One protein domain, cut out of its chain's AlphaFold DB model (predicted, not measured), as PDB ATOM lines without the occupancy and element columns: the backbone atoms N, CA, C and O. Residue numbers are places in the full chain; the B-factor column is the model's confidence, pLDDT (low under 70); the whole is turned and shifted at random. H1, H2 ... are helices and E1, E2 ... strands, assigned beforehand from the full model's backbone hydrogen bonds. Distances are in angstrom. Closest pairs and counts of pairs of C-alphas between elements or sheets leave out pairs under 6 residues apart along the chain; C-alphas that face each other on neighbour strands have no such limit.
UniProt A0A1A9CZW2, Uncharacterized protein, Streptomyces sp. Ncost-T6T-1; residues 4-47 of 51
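What this domain is: This is residues 4 to 47 of the 51 residues of an uncharacterized protein of Streptomyces sp. Ncost-T6T-1 (UniProt A0A1A9CZW2). With little regular structure, this is a thin two-stranded hairpin, E1 and E2, whose turn reaches one end of the length, while the looping residues 12 to 29 lead from the single short helix H1, reach the other end and return to E1. The 44 printed residues run H1, E1, E2, mixed in class, with 16 in named elements. The sheet is antiparallel, order E1 - E2. The whole is only just loose, close to extended, with a radius of gyration of the C-alphas of 13.5 A, and spans 41 by 20 by 16 A, a rod.

Where its parts are: E1 is residues 30 to 33, 9.8 A long, from C-alpha 30 at (-32.152, 37.878, 15.855). E2 is residues 43 to 46, 10.5 A. H1 is residues 4 to 11, 10.6 A, from C-alpha 4 at (-21.626, 48.566, 16.160).

How they stand to each other: E1 and E2 form an antiparallel hairpin at 154 degrees, with N 31 and O 45 2.8 A apart, within hydrogen-bond range. H1 and E2 are apart. In H1 every O i to N i+4 pair is within hydrogen-bond range.

The domain as a whole: The C-alphas farthest apart, of Trp 19 and Gly 39, are 41.6 A apart. The printed part has no cut. The link from H1 to E1 is long, 18 residues. Residues 21 and 26 have pLDDT under 70.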
ATOM      1  N   ALA A   4     -22.047  49.936  16.443       84.38
ATOM      2  CA  ALA A   4     -21.626  48.566  16.160       84.38
ATOM      3  C   ALA A   4     -20.679  48.012  17.238       84.38
ATOM      4  O   ALA A   4     -20.817  46.866  17.656       84.38
ATOM      5  N   GLU A   5     -19.745  48.835  17.712       85.50
ATOM      6  CA  GLU A   5     -18.810  48.455  18.770       85.50
ATOM      7  C   GLU A   5     -19.517  48.278  20.122       85.50
ATOM      8  O   GLU A   5     -19.255  47.302  20.822       85.50
ATOM      9  N   TRP A   6     -20.447  49.175  20.461       86.25
ATOM     10  CA  TRP A   6     -21.279  49.050  21.661       86.25
ATOM     11  C   TRP A   6     -22.142  47.785  21.619       86.25
ATOM     12  O   TRP A   6     -22.147  47.006  22.569       86.25
ATOM     13  N   LEU A   7     -22.816  47.541  20.489       83.00
ATOM     14  CA  LEU A   7     -23.687  46.384  20.305       83.00
ATOM     15  C   LEU A   7     -22.901  45.077  20.436       83.00
ATOM     16  O   LEU A   7     -23.336  44.185  21.152       83.00
ATOM     17  N   TYR A   8     -21.728  44.970  19.808       81.44
ATOM     18  CA  TYR A   8     -20.888  43.776  19.925       81.44
ATOM     19  C   TYR A   8     -20.536  43.465  21.384       81.44
ATOM     20  O   TYR A   8     -20.751  42.345  21.842       81.44
ATOM     21  N   ARG A   9     -20.042  44.464  22.121       83.00
ATOM     22  CA  ARG A   9     -19.629  44.312  23.521       83.00
ATOM     23  C   ARG A   9     -20.803  43.957  24.434       83.00
ATOM     24  O   ARG A   9     -20.669  43.079  25.279       83.00
ATOM     25  N   HIS A  10     -21.967  44.568  24.212       82.00
ATOM     26  CA  HIS A  10     -23.194  44.205  24.916       82.00
ATOM     27  C   HIS A  10     -23.591  42.744  24.658       82.00
ATOM     28  O   HIS A  10     -23.895  42.024  25.602       82.00
ATOM     29  N   LEU A  11     -23.539  42.282  23.404       79.12
ATOM     30  CA  LEU A  11     -23.929  40.913  23.048       79.12
ATOM     31  C   LEU A  11     -22.994  39.841  23.625       79.12
ATOM     32  O   LEU A  11     -23.461  38.755  23.969       79.12
ATOM     33  N   VAL A  12     -21.698  40.137  23.767       79.81
ATOM     34  CA  VAL A  12     -20.727  39.225  24.406       79.81
ATOM     35  C   VAL A  12     -20.709  39.330  25.937       79.81
ATOM     36  O   VAL A  12     -19.893  38.668  26.575       79.81
ATOM     37  N   GLY A  13     -21.609  40.118  26.535       77.25
ATOM     38  CA  GLY A  13     -21.753  40.232  27.987       77.25
ATOM     39  C   GLY A  13     -20.708  41.121  28.667       77.25
ATOM     40  O   GLY A  13     -20.388  40.894  29.828       77.25
ATOM     41  N   GLU A  14     -20.157  42.124  27.979       82.56
ATOM     42  CA  GLU A  14     -19.302  43.134  28.616       82.56
ATOM     43  C   GLU A  14     -20.157  44.106  29.459       82.56
ATOM     44  O   GLU A  14     -21.250  44.509  29.051       82.56
ATOM     45  N   GLU A  15     -19.670  44.505  30.639       79.94
ATOM     46  CA  GLU A  15     -20.346  45.497  31.485       79.94
ATOM     47  C   GLU A  15     -20.345  46.876  30.800       79.94
ATOM     48  O   GLU A  15     -19.328  47.562  30.722       79.94
ATOM     49  N   MET A  16     -21.508  47.288  30.284       78.88
ATOM     50  CA  MET A  16     -21.645  48.517  29.483       78.88
ATOM     51  C   MET A  16     -22.297  49.684  30.240       78.88
ATOM     52  O   MET A  16     -22.083  50.839  29.873       78.88
ATOM     53  N   THR A  17     -23.134  49.414  31.251       75.19
ATOM     54  CA  THR A  17     -24.000  50.434  31.885       75.19
ATOM     55  C   THR A  17     -23.930  50.470  33.416       75.19
ATOM     56  O   THR A  17     -24.708  51.193  34.036       75.19
ATOM     57  N   GLY A  18     -22.996  49.737  34.029       72.62
ATOM     58  CA  GLY A  18     -22.856  49.632  35.482       72.62
ATOM     59  C   GLY A  18     -22.447  48.229  35.930       72.62
ATOM     60  O   GLY A  18     -22.288  47.330  35.103       72.62
ATOM     61  N   TRP A  19     -22.265  48.073  37.242       73.44
ATOM     62  CA  TRP A  19     -22.042  46.769  37.866       73.44
ATOM     63  C   TRP A  19     -23.247  45.858  37.607       73.44
ATOM     64  O   TRP A  19     -24.381  46.295  37.800       73.44
ATOM     65  N   ASP A  20     -22.987  44.621  37.178       72.06
ATOM     66  CA  ASP A  20     -24.008  43.599  36.881       72.06
ATOM     67  C   ASP A  20     -24.927  43.937  35.684       72.06
ATOM     68  O   ASP A  20     -26.032  43.423  35.531       72.06
ATOM     69  N   SER A  21     -24.462  44.808  34.782       69.06
ATOM     70  CA  SER A  21     -25.165  45.128  33.528       69.06
ATOM     71  C   SER A  21     -24.850  44.164  32.377       69.06
ATOM     72  O   SER A  21     -25.301  44.372  31.246       69.06
ATOM     73  N   ALA A  22     -24.022  43.151  32.631       74.12
ATOM     74  CA  ALA A  22     -23.624  42.162  31.645       74.12
ATOM     75  C   ALA A  22     -24.787  41.205  31.348       74.12
ATOM     76  O   ALA A  22     -25.218  40.441  32.206       74.12
ATOM     77  N   ALA A  23     -25.269  41.209  30.106       70.00
ATOM     78  CA  ALA A  23     -26.227  40.225  29.614       70.00
ATOM     79  C   ALA A  23     -25.570  39.421  28.491       70.00
ATOM     80  O   ALA A  23     -25.220  39.974  27.452       70.00
ATOM     81  N   PHE A  24     -25.374  38.120  28.704       72.12
ATOM     82  CA  PHE A  24     -24.839  37.236  27.674       72.12
ATOM     83  C   PHE A  24     -25.976  36.657  26.829       72.12
ATOM     84  O   PHE A  24     -26.860  35.978  27.355       72.12
ATOM     85  N   TYR A  25     -25.929  36.892  25.517       71.81
ATOM     86  CA  TYR A  25     -26.895  36.350  24.565       71.81
ATOM     87  C   TYR A  25     -26.216  35.280  23.695       71.81
ATOM     88  O   TYR A  25     -25.521  35.630  22.736       71.81
ATOM     89  N   PRO A  26     -26.388  33.976  23.994       69.81
ATOM     90  CA  PRO A  26     -25.848  32.919  23.149       69.81
ATOM     91  C   PRO A  26     -26.493  32.989  21.757       69.81
ATOM     92  O   PRO A  26     -27.716  32.993  21.631       69.81
ATOM     93  N   GLY A  27     -25.666  33.122  20.720       71.44
ATOM     94  CA  GLY A  27     -26.111  33.418  19.358       71.44
ATOM     95  C   GLY A  27     -26.818  32.263  18.624       71.44
ATOM     96  O   GLY A  27     -26.871  31.142  19.131       71.44
ATOM     97  N   PRO A  28     -27.295  32.517  17.386       73.12
ATOM     98  CA  PRO A  28     -27.288  33.810  16.695       73.12
ATOM     99  C   PRO A  28     -28.419  34.729  17.178       73.12
ATOM    100  O   PRO A  28     -29.578  34.332  17.269       73.12
ATOM    101  N   VAL A  29     -28.076  35.985  17.463       80.25
ATOM    102  CA  VAL A  29     -29.045  36.999  17.903       80.25
ATOM    103  C   VAL A  29     -29.889  37.441  16.713       80.25
ATOM    104  O   VAL A  29     -29.338  37.872  15.700       80.25
ATOM    105  N   TRP A  30     -31.211  37.339  16.834       84.44
ATOM    106  CA  TRP A  30     -32.152  37.878  15.855       84.44
ATOM    107  C   TRP A  30     -32.330  39.380  16.084       84.44
ATOM    108  O   TRP A  30     -32.656  39.823  17.186       84.44
ATOM    109  N   LEU A  31     -32.069  40.161  15.040       84.94
ATOM    110  CA  LEU A  31     -32.208  41.610  15.024       84.94
ATOM    111  C   LEU A  31     -33.335  41.976  14.065       84.94
ATOM    112  O   LEU A  31     -33.238  41.742  12.857       84.94
ATOM    113  N   GLU A  32     -34.381  42.585  14.610       88.00
ATOM    114  CA  GLU A  32     -35.487  43.128  13.838       88.00
ATOM    115  C   GLU A  32     -35.255  44.624  13.584       88.00
ATOM    116  O   GLU A  32     -35.160  45.430  14.512       88.00
ATOM    117  N   TYR A  33     -35.143  45.008  12.312       83.31
ATOM    118  CA  TYR A  33     -35.068  46.404  11.902       83.31
ATOM    119  C   TYR A  33     -36.476  46.909  11.602       83.31
ATOM    120  O   TYR A  33     -37.096  46.404  10.657       83.31
ATOM    121  N   PRO A  34     -36.965  47.924  12.335       83.50
ATOM    122  CA  PRO A  34     -38.285  48.471  12.085       83.50
ATOM    123  C   PRO A  34     -38.378  49.014  10.653       83.50
ATOM    124  O   PRO A  34     -37.375  49.478  10.091       83.50
ATOM    125  N   PRO A  35     -39.573  48.973  10.049       85.94
ATOM    126  CA  PRO A  35     -39.772  49.490   8.708       85.94
ATOM    127  C   PRO A  35     -39.440  50.983   8.660       85.94
ATOM    128  O   PRO A  35     -39.868  51.762   9.512       85.94
ATOM    129  N   ALA A  36     -38.685  51.396   7.641       84.88
ATOM    130  CA  ALA A  36     -38.259  52.789   7.488       84.88
ATOM    131  C   ALA A  36     -39.399  53.733   7.042       84.88
ATOM    132  O   ALA A  36     -39.200  54.945   6.953       84.88
ATOM    133  N   GLY A  37     -40.603  53.204   6.802       87.81
ATOM    134  CA  GLY A  37     -41.790  53.970   6.454       87.81
ATOM    135  C   GLY A  37     -43.052  53.108   6.311       87.81
ATOM    136  O   GLY A  37     -42.983  51.876   6.374       87.81
ATOM    137  N   PRO A  38     -44.223  53.739   6.106       85.62
ATOM    138  CA  PRO A  38     -45.499  53.042   5.966       85.62
ATOM    139  C   PRO A  38     -45.477  52.054   4.794       85.62
ATOM    140  O   PRO A  38     -45.112  52.417   3.677       85.62
ATOM    141  N   GLY A  39     -45.884  50.807   5.041       85.75
ATOM    142  CA  GLY A  39     -45.960  49.763   4.014       85.75
ATOM    143  C   GLY A  39     -44.619  49.147   3.606       85.75
ATOM    144  O   GLY A  39     -44.602  48.280   2.735       85.75
ATOM    145  N   GLN A  40     -43.502  49.552   4.218       87.06
ATOM    146  CA  GLN A  40     -42.235  48.850   4.033       87.06
ATOM    147  C   GLN A  40     -42.180  47.603   4.922       87.06
ATOM    148  O   GLN A  40     -42.696  47.633   6.041       87.06
ATOM    149  N   PRO A  41     -41.573  46.503   4.446       82.12
ATOM    150  CA  PRO A  41     -41.385  45.323   5.265       82.12
ATOM    151  C   PRO A  41     -40.307  45.576   6.318       82.12
ATOM    152  O   PRO A  41     -39.309  46.261   6.074       82.12
ATOM    153  N   THR A  42     -40.503  44.974   7.480       87.06
ATOM    154  CA  THR A  42     -39.463  44.803   8.486       87.06
ATOM    155  C   THR A  42     -38.311  43.993   7.887       87.06
ATOM    156  O   THR A  42     -38.538  43.068   7.102       87.06
ATOM    157  N   ARG A  43     -37.068  44.344   8.224       87.00
ATOM    158  CA  ARG A  43     -35.890  43.578   7.797       87.00
ATOM    159  C   ARG A  43     -35.341  42.801   8.979       87.00
ATOM    160  O   ARG A  43     -35.181  43.355  10.057       87.00
ATOM    161  N   GLU A  44     -34.973  41.553   8.745       87.31
ATOM    162  CA  GLU A  44     -34.360  40.690   9.751       87.31
ATOM    163  C   GLU A  44     -32.861  40.527   9.465       87.31
ATOM    164  O   GLU A  44     -32.435  40.479   8.303       87.31
ATOM    165  N   ALA A  45     -32.047  40.439  10.515       83.50
ATOM    166  CA  ALA A  45     -30.660  39.998  10.419       83.50
ATOM    167  C   ALA A  45     -30.305  39.069  11.580       83.50
ATOM    168  O   ALA A  45     -30.877  39.157  12.664       83.50
ATOM    169  N   TYR A  46     -29.323  38.204  11.345       81.19
ATOM    170  CA  TYR A  46     -28.794  37.291  12.347       81.19
ATOM    171  C   TYR A  46     -27.365  37.693  12.694       81.19
ATOM    172  O   TYR A  46     -26.554  37.971  11.806       81.19
ATOM    173  N   GLY A  47     -27.066  37.727  13.990       73.31
ATOM    174  CA  GLY A  47     -25.701  37.830  14.486       73.31
ATOM    175  C   GLY A  47     -24.858  36.607  14.092       73.31
ATOM    176  O   GLY A  47     -25.405  35.579  13.683       73.31
TER     177      GLY A  47